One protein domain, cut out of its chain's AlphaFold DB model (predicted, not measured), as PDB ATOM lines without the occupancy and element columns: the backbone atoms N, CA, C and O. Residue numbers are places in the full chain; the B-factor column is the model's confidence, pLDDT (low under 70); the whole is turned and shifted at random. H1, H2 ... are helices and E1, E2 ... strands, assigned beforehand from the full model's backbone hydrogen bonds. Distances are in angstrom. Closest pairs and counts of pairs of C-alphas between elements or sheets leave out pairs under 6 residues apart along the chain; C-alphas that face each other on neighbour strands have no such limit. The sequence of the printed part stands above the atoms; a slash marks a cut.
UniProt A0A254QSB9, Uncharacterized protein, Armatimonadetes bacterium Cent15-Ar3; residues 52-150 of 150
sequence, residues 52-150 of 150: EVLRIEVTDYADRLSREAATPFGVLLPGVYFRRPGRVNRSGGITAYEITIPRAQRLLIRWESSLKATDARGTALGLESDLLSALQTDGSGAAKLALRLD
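Overview. This is residues 52 to 150 of the 150 residues of an uncharacterized protein of Armatimonadetes bacterium Cent15-Ar3 (UniProt A0A254QSB9). Two sheets stand partly face to face as a loose sandwich: a large, strongly twisted sheet of five strands, E4, E5, E1, E8 and E7, and over part of it a small sheet of three, E3, E2 and E6. E3 runs on into E4 and joins the sheets on one side; on the other, the long loop of residues 120 to 142 passes from E7 by E6 to E8, and the short helix H1 lies at one end. The printed part has 99 residues, with one named helix and eight named strands in the order E1 H1 E2 E3 E4 E5 E6 E7 E8, mostly strand. The large sheet, order E4 E5 E1 E8 E7, is mixed and the small one, order E3 E2 E6, is antiparallel. The whole is compact, with a radius of gyration of the C-alphas of 12.5 A and spans of 35 by 30 by 24 A.

Arrangement. E1, residues 52 to 59, is an inner strand, antiparallel to E5, residues 94 to 102, with N 56 and O 97 at 2.8 A, and parallel to E8, residues 143 to 149, with N 57 and O 145 at 2.8 A. H1, residues 64 to 68, only grazes this sheet with residues 64 to 66; its O i to N i+4 pair is within hydrogen-bond range. E2, residues 73 to 77, and E3, residues 80 to 83, form a hairpin, with N 75 and O 83 at 2.8 A. E3 runs on into E4, residues 86 to 91, at 33 degrees. E4 and E5 form a hairpin, with N 96 and O 89 at 2.9 A. E2 and E5 are near each other. E6, residues 108 to 111, is antiparallel to E2, with N 110 and O 74 at 2.8 A. E7, residues 117 to 119, is only just apart from E6, the closest C-alphas being 8.4 A apart. E7 and E8 form a hairpin, with N 148 and O 118 at 2.8 A. Residues 129 to 130 pair with 108 to 109 of E6, and residues 136 to 137 with 143 to 144 of E8, both antiparallel.

Along the chain. E1 begins at C-alpha 52, (47.340, 17.527, 135.746), and is 22.5 A long. H1 measures 5.7 A, E2 13.3 A, E3 9.2 A and E4 15.4 A. E5, the longest strand by residues, spans 25.3 A from C-alpha 94 at (49.476, 9.606, 115.734). E6 measures 9.7 A, E7 7.0 A and E8 20.3 A, ending at C-alpha 149, (59.696, 8.496, 115.713).

Size, cuts and confidence. The farthest C-alphas, of Gly 79 and Gly 92, are 37.0 A apart. The printed part has no cut. The link from E7 to E8 is long, with 23 residues. Mean pLDDT of the printed part is 83.4; residues 69 to 70, 77 to 81 and 103 to 106 are under 70.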
ATOM      1  N   GLU A  52      47.746  17.199 137.109       75.81
ATOM      2  CA  GLU A  52      47.340  17.527 135.746       75.81
ATOM      3  C   GLU A  52      47.548  16.321 134.832       75.81
ATOM      4  O   GLU A  52      48.352  15.438 135.121       75.81
ATOM      5  N   VAL A  53      46.789  16.250 133.739       81.94
ATOM      6  CA  VAL A  53      46.993  15.218 132.719       81.94
ATOM      7  C   VAL A  53      47.932  15.772 131.665       81.94
ATOM      8  O   VAL A  53      47.629  16.775 131.025       81.94
ATOM      9  N   LEU A  54      49.048  15.079 131.479       85.69
ATOM     10  CA  LEU A  54      49.963  15.289 130.377       85.69
ATOM     11  C   LEU A  54      49.602  14.337 129.240       85.69
ATOM     12  O   LEU A  54      49.642  13.111 129.399       85.69
ATOM     13  N   ARG A  55      49.290  14.907 128.079       90.88
ATOM     14  CA  ARG A  55      49.061  14.147 126.851       90.88
ATOM     15  C   ARG A  55      50.343  14.065 126.029       90.88
ATOM     16  O   ARG A  55      50.943  15.082 125.706       90.88
ATOM     17  N   ILE A  56      50.756  12.861 125.661       91.44
ATOM     18  CA  ILE A  56      51.963  12.606 124.875       91.44
ATOM     19  C   ILE A  56      51.533  12.020 123.539       91.44
ATOM     20  O   ILE A  56      50.985  10.922 123.474       91.44
ATOM     21  N   GLU A  57      51.756  12.763 122.466       94.12
ATOM     22  CA  GLU A  57      51.397  12.354 121.116       94.12
ATOM     23  C   GLU A  57      52.641  11.939 120.355       94.12
ATOM     24  O   GLU A  57      53.530  12.751 120.115       94.12
ATOM     25  N   VAL A  58      52.692  10.670 119.966       93.88
ATOM     26  CA  VAL A  58      53.791  10.114 119.189       93.88
ATOM     27  C   VAL A  58      53.341   9.932 117.748       93.88
ATOM     28  O   VAL A  58      52.407   9.177 117.471       93.88
ATOM     29  N   THR A  59      54.026  10.602 116.829       95.25
ATOM     30  CA  THR A  59      53.873  10.365 115.393       95.25
ATOM     31  C   THR A  59      54.669   9.118 115.005       95.25
ATOM     32  O   THR A  59      55.900   9.129 115.004       95.25
ATOM     33  N   ASP A  60      53.948   8.044 114.697       92.00
ATOM     34  CA  ASP A  60      54.425   6.714 114.331       92.00
ATOM     35  C   ASP A  60      53.434   6.016 113.378       92.00
ATOM     36  O   ASP A  60      52.510   5.297 113.785       92.00
ATOM     37  N   TYR A  61      53.640   6.214 112.074       88.25
ATOM     38  CA  TYR A  61      52.772   5.676 111.021       88.25
ATOM     39  C   TYR A  61      52.700   4.145 111.004       88.25
ATOM     40  O   TYR A  61      51.655   3.593 110.663       88.25
ATOM     41  N   ALA A  62      53.767   3.461 111.413       88.94
ATOM     42  CA  ALA A  62      53.861   2.005 111.357       88.94
ATOM     43  C   ALA A  62      53.426   1.303 112.662       88.94
ATOM     44  O   ALA A  62      53.375   0.073 112.702       88.94
ATOM     45  N   ASP A  63      53.072   2.061 113.709       87.12
ATOM     46  CA  ASP A  63      52.804   1.526 115.060       87.12
ATOM     47  C   ASP A  63      53.991   0.712 115.604       87.12
ATOM     48  O   ASP A  63      53.805  -0.251 116.348       87.12
ATOM     49  N   ARG A  64      55.217   1.075 115.197       89.12
ATOM     50  CA  ARG A  64      56.462   0.437 115.641       89.12
ATOM     51  C   ARG A  64      56.586   0.494 117.148       89.12
ATOM     52  O   ARG A  64      56.925  -0.509 117.762       89.12
ATOM     53  N   LEU A  65      56.236   1.626 117.754       87.25
ATOM     54  CA  LEU A  65      56.374   1.804 119.189       87.25
ATOM     55  C   LEU A  65      55.562   0.772 119.962       87.25
ATOM     56  O   LEU A  65      56.096   0.141 120.860       87.25
ATOM     57  N   SER A  66      54.303   0.547 119.571       81.69
ATOM     58  CA  SER A  66      53.430  -0.429 120.229       81.69
ATOM     59  C   SER A  66      53.828  -1.882 119.954       81.69
ATOM     60  O   SER A  66      53.475  -2.754 120.745       81.69
ATOM     61  N   ARG A  67      54.496  -2.159 118.827       82.12
ATOM     62  CA  ARG A  67      54.905  -3.516 118.423       82.12
ATOM     63  C   ARG A  67      56.242  -3.927 119.024       82.12
ATOM     64  O   ARG A  67      56.403  -5.076 119.415       82.12
ATOM     65  N   GLU A  68      57.189  -3.002 119.065       78.19
ATOM     66  CA  GLU A  68      58.568  -3.253 119.487       78.19
ATOM     67  C   GLU A  68      58.764  -2.991 120.982       78.19
ATOM     68  O   GLU A  68      59.638  -3.584 121.608       78.19
ATOM     69  N   ALA A  69      57.932  -2.133 121.576       64.75
ATOM     70  CA  ALA A  69      58.025  -1.778 122.979       64.75
ATOM     71  C   ALA A  69      56.632  -1.722 123.621       64.75
ATOM     72  O   ALA A  69      55.888  -0.756 123.481       64.75
ATOM     73  N   ALA A  70      56.289  -2.747 124.406       62.28
ATOM     74  CA  ALA A  70      55.043  -2.757 125.177       62.28
ATOM     75  C   ALA A  70      54.927  -1.533 126.114       62.28
ATOM     76  O   ALA A  70      53.828  -1.038 126.362       62.28
ATOM     77  N   THR A  71      56.063  -1.026 126.609       70.69
ATOM     78  CA  THR A  71      56.147   0.158 127.476       70.69
ATOM     79  C   THR A  71      57.377   1.014 127.127       70.69
ATOM     80  O   THR A  71      58.410   0.901 127.785       70.69
ATOM     81  N   PRO A  72      57.295   1.843 126.077       79.00
ATOM     82  CA  PRO A  72      58.449   2.458 125.407       79.00
ATOM     83  C   PRO A  72      59.105   3.623 126.151       79.00
ATOM     84  O   PRO A  72      60.229   3.994 125.830       79.00
ATOM     85  N   PHE A  73      58.397   4.249 127.086       87.31
ATOM     86  CA  PHE A  73      58.886   5.398 127.836       87.31
ATOM     87  C   PHE A  73      58.063   5.595 129.109       87.31
ATOM     88  O   PHE A  73      56.994   5.003 129.290       87.31
ATOM     89  N   GLY A  74      58.565   6.453 129.990       86.25
ATOM     90  CA  GLY A  74      57.850   6.909 131.170       86.25
ATOM     91  C   GLY A  74      58.367   8.250 131.668       86.25
ATOM     92  O   GLY A  74      59.298   8.821 131.107       86.25
ATOM     93  N   VAL A  75      57.737   8.760 132.716       80.19
ATOM     94  CA  VAL A  75      58.111  10.005 133.384       80.19
ATOM     95  C   VAL A  75      58.767   9.656 134.715       80.19
ATOM     96  O   VAL A  75      58.209   8.897 135.511       80.19
ATOM     97  N   LEU A  76      59.965  10.188 134.933       78.19
ATOM     98  CA  LEU A  76      60.664  10.209 136.211       78.19
ATOM     99  C   LEU A  76      60.316  11.508 136.935       78.19
ATOM    100  O   LEU A  76      60.399  12.596 136.358       78.19
ATOM    101  N   LEU A  77      59.950  11.385 138.206       69.38
ATOM    102  CA  LEU A  77      59.599  12.509 139.063       69.38
ATOM    103  C   LEU A  77      60.631  12.634 140.191       69.38
ATOM    104  O   LEU A  77      61.015  11.625 140.788       69.38
ATOM    105  N   PRO A  78      61.115  13.843 140.512       60.81
ATOM    106  CA  PRO A  78      62.048  14.029 141.616       60.81
ATOM    107  C   PRO A  78      61.490  13.473 142.938       60.81
ATOM    108  O   PRO A  78      60.473  13.937 143.447       60.81
ATOM    109  N   GLY A  79      62.175  12.477 143.509       58.91
ATOM    110  CA  GLY A  79      61.828  11.879 144.803       58.91
ATOM    111  C   GLY A  79      60.767  10.770 144.779       58.91
ATOM    112  O   GLY A  79      60.482  10.232 145.847       58.91
ATOM    113  N   VAL A  80      60.199  10.405 143.616       56.62
ATOM    114  CA  VAL A  80      59.145   9.374 143.478       56.62
ATOM    115  C   VAL A  80      59.259   8.603 142.146       56.62
ATOM    116  O   VAL A  80      59.840   9.069 141.174       56.62
ATOM    117  N   TYR A  81      58.705   7.388 142.148       67.38
ATOM    118  CA  TYR A  81      58.561   6.384 141.086       67.38
ATOM    119  C   TYR A  81      58.549   6.849 139.615       67.38
ATOM    120  O   TYR A  81      57.891   7.811 139.224       67.38
ATOM    121  N   PHE A  82      59.175   6.019 138.775       71.75
ATOM    122  CA  PHE A  82      58.999   5.992 137.324       71.75
ATOM    123  C   PHE A  82      57.570   5.574 136.955       71.75
ATOM    124  O   PHE A  82      57.096   4.517 137.382       71.75
ATOM    125  N   ARG A  83      56.893   6.374 136.127       78.44
ATOM    126  CA  ARG A  83      55.516   6.112 135.701       78.44
ATOM    127  C   ARG A  83      55.385   5.993 134.194       78.44
ATOM    128  O   ARG A  83      55.889   6.817 133.443       78.44
ATOM    129  N   ARG A  84      54.625   4.991 133.759       84.69
ATOM    130  CA  ARG A  84      54.337   4.753 132.344       84.69
ATOM    131  C   ARG A  84      52.991   5.364 131.963       84.69
ATOM    132  O   ARG A  84      52.030   5.187 132.717       84.69
ATOM    133  N   PRO A  85      52.905   6.069 130.827       86.75
ATOM    134  CA  PRO A  85      51.644   6.582 130.331       86.75
ATOM    135  C   PRO A  85      50.826   5.456 129.690       86.75
ATOM    136  O   PRO A  85      51.370   4.511 129.114       86.75
ATOM    137  N   GLY A  86      49.504   5.558 129.781       86.69
ATOM    138  CA  GLY A  86      48.584   4.634 129.124       86.69
ATOM    139  C   GLY A  86      48.246   5.114 127.718       86.69
ATOM    140  O   GLY A  86      48.018   6.303 127.517       86.69
ATOM    141  N   ARG A  87      48.184   4.208 126.737       88.81
ATOM    142  CA  ARG A  87      47.670   4.533 125.395       88.81
ATOM    143  C   ARG A  87      46.170   4.807 125.489       88.81
ATOM    144  O   ARG A  87      45.428   3.954 125.964       88.81
ATOM    145  N   VAL A  88      45.724   5.964 125.005       91.19
ATOM    146  CA  VAL A  88      44.311   6.386 125.082       91.19
ATOM    147  C   VAL A  88      43.640   6.506 123.722       91.19
ATOM    148  O   VAL A  88      42.427   6.358 123.619       91.19
ATOM    149  N   ASN A  89      44.405   6.782 122.666       91.69
ATOM    150  CA  ASN A  89      43.861   6.917 121.321       91.69
ATOM    151  C   ASN A  89      44.925   6.602 120.264       91.69
ATOM    152  O   ASN A  89      46.123   6.750 120.506       91.69
ATOM    153  N   ARG A  90      44.485   6.220 119.066       90.56
ATOM    154  CA  ARG A  90      45.303   6.235 117.853       90.56
ATOM    155  C   ARG A  90      44.451   6.737 116.698       90.56
ATOM    156  O   ARG A  90      43.374   6.205 116.452       90.56
ATOM    157  N   SER A  91      44.952   7.736 115.985       92.31
ATOM    158  CA  SER A  91      44.299   8.299 114.808       92.31
ATOM    159  C   SER A  91      45.338   8.534 113.721       92.31
ATOM    160  O   SER A  91      46.307   9.268 113.921       92.31
ATOM    161  N   GLY A  92      45.166   7.861 112.582       90.31
ATOM    162  CA  GLY A  92      46.151   7.864 111.503       90.31
ATOM    163  C   GLY A  92      47.538   7.436 111.993       90.31
ATOM    164  O   GLY A  92      47.701   6.362 112.577       90.31
ATOM    165  N   GLY A  93      48.532   8.293 111.756       92.00
ATOM    166  CA  GLY A  93      49.910   8.091 112.202       92.00
ATOM    167  C   GLY A  93      50.209   8.568 113.621       92.00
ATOM    168  O   GLY A  93      51.361   8.499 114.016       92.00
ATOM    169  N   ILE A  94      49.236   9.065 114.389       93.94
ATOM    170  CA  ILE A  94      49.476   9.606 115.734       93.94
ATOM    171  C   ILE A  94      48.884   8.665 116.783       93.94
ATOM    172  O   ILE A  94      47.693   8.344 116.750       93.94
ATOM    173  N   THR A  95      49.706   8.260 117.750       92.88
ATOM    174  CA  THR A  95      49.263   7.552 118.957       92.88
ATOM    175  C   THR A  95      49.344   8.489 120.149       92.88
ATOM    176  O   THR A  95      50.394   9.071 120.412       92.88
ATOM    177  N   ALA A  96      48.237   8.635 120.868       92.00
ATOM    178  CA  ALA A  96      48.168   9.449 122.069       92.00
ATOM    179  C   ALA A  96      48.251   8.574 123.317       92.00
ATOM    180  O   ALA A  96      47.543   7.567 123.448       92.00
ATOM    181  N   TYR A  97      49.082   9.018 124.245       90.81
ATOM    182  CA  TYR A  97      49.262   8.450 125.564       90.81
ATOM    183  C   TYR A  97      48.952   9.511 126.616       90.81
ATOM    184  O   TYR A  97      49.178  10.696 126.383       90.81
ATOM    185  N   GLU A  98      48.448   9.102 127.772       89.19
ATOM    186  CA  GLU A  98      48.156  10.009 128.880       89.19
ATOM    187  C   GLU A  98      48.783   9.514 130.175       89.19
ATOM    188  O   GLU A  98      48.843   8.313 130.462       89.19
ATOM    189  N   ILE A  99      49.261  10.473 130.957       83.50
ATOM    190  CA  ILE A  99      49.787  10.268 132.297       83.50
ATOM    191  C   ILE A  99      49.377  11.451 133.157       83.50
ATOM    192  O   ILE A  99      49.534  12.605 132.769       83.50
ATOM    193  N   THR A 100      48.829  11.170 134.331       79.62
ATOM    194  CA  THR A 100      48.658  12.202 135.353       79.62
ATOM    195  C   THR A 100      50.032  12.518 135.940       79.62
ATOM    196  O   THR A 100      50.828  11.594 136.076       79.62
ATOM    197  N   ILE A 101      50.321  13.782 136.243       76.75
ATOM    198  CA  ILE A 101      51.561  14.297 136.858       76.75
ATOM    199  C   ILE A 101      51.211  15.370 137.912       76.75
ATOM    200  O   ILE A 101      50.113  15.919 137.847       76.75
ATOM    201  N   PRO A 102      52.086  15.705 138.876       71.94
ATOM    202  CA  PRO A 102      51.805  16.718 139.890       71.94
ATOM    203  C   PRO A 102      52.153  18.131 139.384       71.94
ATOM    204  O   PRO A 102      53.239  18.352 138.836       71.94
ATOM    205  N   ARG A 103      51.268  19.108 139.630       65.88
ATOM    206  CA  ARG A 103      51.412  20.519 139.212       65.88
ATOM    207  C   ARG A 103      52.443  21.275 140.063       65.88
ATOM    208  O   ARG A 103      52.066  22.106 140.875       65.88
ATOM    209  N   ALA A 104      53.730  20.957 139.944       60.25
ATOM    210  CA  ALA A 104      54.845  21.746 140.516       60.25
ATOM    211  C   ALA A 104      56.235  21.139 140.253       60.25
ATOM    212  O   ALA A 104      57.239  21.702 140.691       60.25
ATOM    213  N   GLN A 105      56.330  19.966 139.620       65.25
ATOM    214  CA  GLN A 105      57.589  19.227 139.559       65.25
ATOM    215  C   GLN A 105      58.267  19.324 138.195       65.25
ATOM    216  O   GLN A 105      57.620  19.385 137.153       65.25
ATOM    217  N   ARG A 106      59.605  19.299 138.211       69.81
ATOM    218  CA  ARG A 106      60.408  19.147 136.997       69.81
ATOM    219  C   ARG A 106      60.121  17.775 136.389       69.81
ATOM    220  O   ARG A 106      60.202  16.767 137.088       69.81
ATOM    221  N   LEU A 107      59.803  17.751 135.099       74.31
ATOM    222  CA  LEU A 107      59.444  16.537 134.375       74.31
ATOM    223  C   LEU A 107      60.657  16.018 133.610       74.31
ATOM    224  O   LEU A 107      61.169  16.694 132.718       74.31
ATOM    225  N   LEU A 108      61.094  14.806 133.938       82.44
ATOM    226  CA  LEU A 108      62.088  14.087 133.151       82.44
ATOM    227  C   LEU A 108      61.383  12.945 132.431       82.44
ATOM    228  O   LEU A 108      60.789  12.079 133.066       82.44
ATOM    229  N   ILE A 109      61.438  12.930 131.103       84.00
ATOM    230  CA  ILE A 109      61.020  11.754 130.343       84.00
ATOM    231  C   ILE A 109      62.205  10.813 130.236       84.00
ATOM    232  O   ILE A 109      63.312  11.226 129.904       84.00
ATOM    233  N   ARG A 110      61.951   9.535 130.490       86.94
ATOM    234  CA  ARG A 110      62.890   8.456 130.238       86.94
ATOM    235  C   ARG A 110      62.398   7.614 129.077       86.94
ATOM    236  O   ARG A 110      61.345   6.980 129.164       86.94
ATOM    237  N   TRP A 111      63.164   7.637 127.992       88.06
ATOM    238  CA  TRP A 111      62.916   6.831 126.808       88.06
ATOM    239  C   TRP A 111      63.573   5.457 126.978       88.06
ATOM    240  O   TRP A 111      64.779   5.358 127.190       88.06
ATOM    241  N   GLU A 112      62.774   4.394 126.917       85.75
ATOM    242  CA  GLU A 112      63.192   3.000 127.143       85.75
ATOM    243  C   GLU A 112      63.027   2.136 125.881       85.75
ATOM    244  O   GLU A 112      62.863   0.920 125.963       85.75
ATOM    245  N   SER A 113      63.042   2.754 124.700       85.62
ATOM    246  CA  SER A 113      62.951   2.062 123.415       85.62
ATOM    247  C   SER A 113      64.248   2.207 122.621       85.62
ATOM    248  O   SER A 113      64.938   3.221 122.708       85.62
ATOM    249  N   SER A 114      64.565   1.195 121.809       85.88
ATOM    250  CA  SER A 114      65.630   1.258 120.801       85.88
ATOM    251  C   SER A 114      65.281   2.161 119.615       85.88
ATOM    252  O   SER A 114      66.163   2.515 118.833       85.88
ATOM    253  N   LEU A 115      64.002   2.516 119.454       89.44
ATOM    254  CA  LEU A 115      63.550   3.442 118.425       89.44
ATOM    255  C   LEU A 115      64.055   4.847 118.737       89.44
ATOM    256  O   LEU A 115      63.999   5.300 119.879       89.44
ATOM    257  N   LYS A 116      64.521   5.554 117.710       90.69
ATOM    258  CA  LYS A 116      64.907   6.957 117.844       90.69
ATOM    259  C   LYS A 116      63.656   7.820 117.849       90.69
ATOM    260  O   LYS A 116      62.762   7.628 117.025       90.69
ATOM    261  N   ALA A 117      63.613   8.759 118.782       91.81
ATOM    262  CA  ALA A 117      62.533   9.715 118.890       91.81
ATOM    263  C   ALA A 117      63.086  11.127 119.045       91.81
ATOM    264  O   ALA A 117      64.137  11.326 119.654       91.81
ATOM    265  N   THR A 118      62.350  12.099 118.522       93.88
ATOM    266  CA  THR A 118      62.618  13.525 118.688       93.88
ATOM    267  C   THR A 118      61.394  14.233 119.254       93.88
ATOM    268  O   THR A 118      60.261  13.790 119.055       93.88
ATOM    269  N   ASP A 119      61.603  15.320 119.993       91.69
ATOM    270  CA  ASP A 119      60.524  16.214 120.409       91.69
ATOM    271  C   ASP A 119      60.052  17.120 119.253       91.69
ATOM    272  O   ASP A 119      60.595  17.113 118.145       91.69
ATOM    273  N   ALA A 120      59.044  17.951 119.515       86.50
ATOM    274  CA  ALA A 120      58.496  18.896 118.539       86.50
ATOM    275  C   ALA A 120      59.502  19.938 118.010       86.50
ATOM    276  O   ALA A 120      59.210  20.625 117.032       86.50
ATOM    277  N   ARG A 121      60.656  20.095 118.665       87.88
ATOM    278  CA  ARG A 121      61.737  21.010 118.286       87.88
ATOM    279  C   ARG A 121      62.874  20.287 117.556       87.88
ATOM    280  O   ARG A 121      63.822  20.941 117.133       87.88
ATOM    281  N   GLY A 122      62.779  18.967 117.385       89.81
ATOM    282  CA  GLY A 122      63.811  18.135 116.769       89.81
ATOM    283  C   GLY A 122      64.904  17.673 117.737       89.81
ATOM    284  O   GLY A 122      65.906  17.116 117.292       89.81
ATOM    285  N   THR A 123      64.739  17.879 119.046       90.31
ATOM    286  CA  THR A 123      65.688  17.394 120.057       90.31
ATOM    287  C   THR A 123      65.537  15.888 120.212       90.31
ATOM    288  O   THR A 123      64.434  15.408 120.460       90.31
ATOM    289  N   ALA A 124      66.631  15.133 120.100       90.75
ATOM    290  CA  ALA A 124      66.608  13.688 120.316       90.75
ATOM    291  C   ALA A 124      66.277  13.335 121.777       90.75
ATOM    292  O   ALA A 124      66.825  13.927 122.707       90.75
ATOM    293  N   LEU A 125      65.416  12.336 121.966       89.81
ATOM    294  CA  LEU A 125      65.088  11.768 123.271       89.81
ATOM    295  C   LEU A 125      66.118  10.706 123.661       89.81
ATOM    296  O   LEU A 125      66.442   9.816 122.874       89.81
ATOM    297  N   GLY A 126      66.616  10.799 124.890       83.50
ATOM    298  CA  GLY A 126      67.549   9.849 125.486       83.50
ATOM    299  C   GLY A 126      66.966   9.104 126.689       83.50
ATOM    300  O   GLY A 126      65.783   9.212 127.013       83.50
ATOM    301  N   LEU A 127      67.842   8.369 127.383       80.88
ATOM    302  CA  LEU A 127      67.524   7.647 128.624       80.88
ATOM    303  C   LEU A 127      66.878   8.543 129.680       80.88
ATOM    304  O   LEU A 127      65.982   8.097 130.379       80.88
ATOM    305  N   GLU A 128      67.311   9.796 129.777       83.62
ATOM    306  CA  GLU A 128      66.660  10.836 130.566       83.62
ATOM    307  C   GLU A 128      66.722  12.135 129.762       83.62
ATOM    308  O   GLU A 128      67.766  12.507 129.225       83.62
ATOM    309  N   SER A 129      65.589  12.806 129.598       82.06
ATOM    310  CA  SER A 129      65.474  14.040 128.825       82.06
ATOM    311  C   SER A 129      64.540  15.002 129.541       82.06
ATOM    312  O   SER A 129      63.399  14.664 129.857       82.06
ATOM    313  N   ASP A 130      65.039  16.207 129.809       83.56
ATOM    314  CA  ASP A 130      64.219  17.298 130.325       83.56
ATOM    315  C   ASP A 130      63.401  17.888 129.178       83.56
ATOM    316  O   ASP A 130      63.937  18.533 128.275       83.56
ATOM    317  N   LEU A 131      62.095  17.639 129.216       76.88
ATOM    318  CA  LEU A 131      61.167  18.080 128.179       76.88
ATOM    319  C   LEU A 131      60.344  19.289 128.600       76.88
ATOM    320  O   LEU A 131      59.382  19.630 127.915       76.88
ATOM    321  N   LEU A 132      60.726  19.979 129.680       80.19
ATOM    322  CA  LEU A 132      60.010  21.170 130.130       80.19
ATOM    323  C   LEU A 132      59.912  22.218 129.016       80.19
ATOM    324  O   LEU A 132      58.868  22.830 128.820       80.19
ATOM    325  N   SER A 133      60.981  22.379 128.235       79.81
ATOM    326  CA  SER A 133      60.981  23.308 127.104       79.81
ATOM    327  C   SER A 133      60.142  22.821 125.915       79.81
ATOM    328  O   SER A 133      59.660  23.639 125.138       79.81
ATOM    329  N   ALA A 134      59.935  21.512 125.772       84.94
ATOM    330  CA  ALA A 134      59.113  20.925 124.717       84.94
ATOM    331  C   ALA A 134      57.619  20.892 125.075       84.94
ATOM    332  O   ALA A 134      56.802  20.577 124.209       84.94
ATOM    333  N   LEU A 135      57.267  21.211 126.327       87.19
ATOM    334  CA  LEU A 135      55.893  21.248 126.804       87.19
ATOM    335  C   LEU A 135      55.091  22.316 126.053       87.19
ATOM    336  O   LEU A 135      55.504  23.468 125.915       87.19
ATOM    337  N   GLN A 136      53.933  21.906 125.561       89.25
ATOM    338  CA  GLN A 136      52.973  22.721 124.833       89.25
ATOM    339  C   GLN A 136      51.649  22.748 125.595       89.25
ATOM    340  O   GLN A 136      51.412  21.928 126.483       89.25
ATOM    341  N   THR A 137      50.764  23.656 125.207       85.50
ATOM    342  CA  THR A 137      49.358  23.644 125.608       85.50
ATOM    343  C   THR A 137      48.493  23.301 124.402       85.50
ATOM    344  O   THR A 137      48.749  23.763 123.288       85.50
ATOM    345  N   ASP A 138      47.488  22.449 124.591       79.75
ATOM    346  CA  ASP A 138      46.488  22.192 123.557       79.75
ATOM    347  C   ASP A 138      45.405  23.286 123.526       79.75
ATOM    348  O   ASP A 138      45.410  24.227 124.322       79.75
ATOM    349  N   GLY A 139      44.451  23.173 122.594       72.69
ATOM    350  CA  GLY A 139      43.366  24.150 122.438       72.69
ATOM    351  C   GLY A 139      42.415  24.258 123.640       72.69
ATOM    352  O   GLY A 139      41.622  25.195 123.693       72.69
ATOM    353  N   SER A 140      42.493  23.331 124.597       74.75
ATOM    354  CA  SER A 140      41.756  23.363 125.865       74.75
ATOM    355  C   SER A 140      42.594  23.895 127.035       74.75
ATOM    356  O   SER A 140      42.085  24.024 128.147       74.75
ATOM    357  N   GLY A 141      43.867  24.227 126.793       75.31
ATOM    358  CA  GLY A 141      44.817  24.663 127.812       75.31
ATOM    359  C   GLY A 141      45.483  23.515 128.578       75.31
ATOM    360  O   GLY A 141      46.173  23.781 129.559       75.31
ATOM    361  N   ALA A 142      45.301  22.259 128.158       80.19
ATOM    362  CA  ALA A 142      45.932  21.106 128.796       80.19
ATOM    363  C   ALA A 142      47.374  20.909 128.307       80.19
ATOM    364  O   ALA A 142      47.697  21.180 127.147       80.19
ATOM    365  N   ALA A 143      48.245  20.424 129.193       85.88
ATOM    366  CA  ALA A 143      49.651  20.194 128.893       85.88
ATOM    367  C   ALA A 143      49.842  19.031 127.904       85.88
ATOM    368  O   ALA A 143      49.264  17.948 128.047       85.88
ATOM    369  N   LYS A 144      50.702  19.243 126.906       90.25
ATOM    370  CA  LYS A 144      50.962  18.293 125.825       90.25
ATOM    371  C   LYS A 144      52.446  18.210 125.469       90.25
ATOM    372  O   LYS A 144      53.141  19.219 125.431       90.25
ATOM    373  N   LEU A 145      52.903  17.015 125.110       91.62
ATOM    374  CA  LEU A 145      54.162  16.779 124.406       91.62
ATOM    375  C   LEU A 145      53.888  16.137 123.049       91.62
ATOM    376  O   LEU A 145      53.128  15.176 122.954       91.62
ATOM    377  N   ALA A 146      54.526  16.654 122.004       93.25
ATOM    378  CA  ALA A 146      54.525  16.040 120.684       93.25
ATOM    379  C   ALA A 146      55.908  15.450 120.403       93.25
ATOM    380  O   ALA A 146      56.918  16.146 120.505       93.25
ATOM    381  N   LEU A 147      55.929  14.165 120.065       93.38
ATOM    382  CA  LEU A 147      57.114  13.379 119.766       93.38
ATOM    383  C   LEU A 147      56.989  12.781 118.362       93.38
ATOM    384  O   LEU A 147      55.891  12.461 117.893       93.38
ATOM    385  N   ARG A 148      58.118  12.575 117.695       94.00
ATOM    386  CA  ARG A 148      58.195  11.912 116.394       94.00
ATOM    387  C   ARG A 148      59.156  10.742 116.476       94.00
ATOM    388  O   ARG A 148      60.256  10.908 116.988       94.00
ATOM    389  N   LEU A 149      58.753   9.584 115.959       92.50
ATOM    390  CA  LEU A 149      59.696   8.496 115.713       92.50
ATOM    391  C   LEU A 149      60.380   8.698 114.369       92.50
ATOM    392  O   LEU A 149      59.706   8.996 113.380       92.50
ATOM    393  N   ASP A 150      61.690   8.490 114.345       83.56
ATOM    394  CA  ASP A 150      62.486   8.498 113.114       83.56
ATOM    395  C   ASP A 150      62.480   7.140 112.394       83.56
ATOM    396  O   ASP A 150      62.280   6.077 113.037       83.56
TER     397      ASP A 150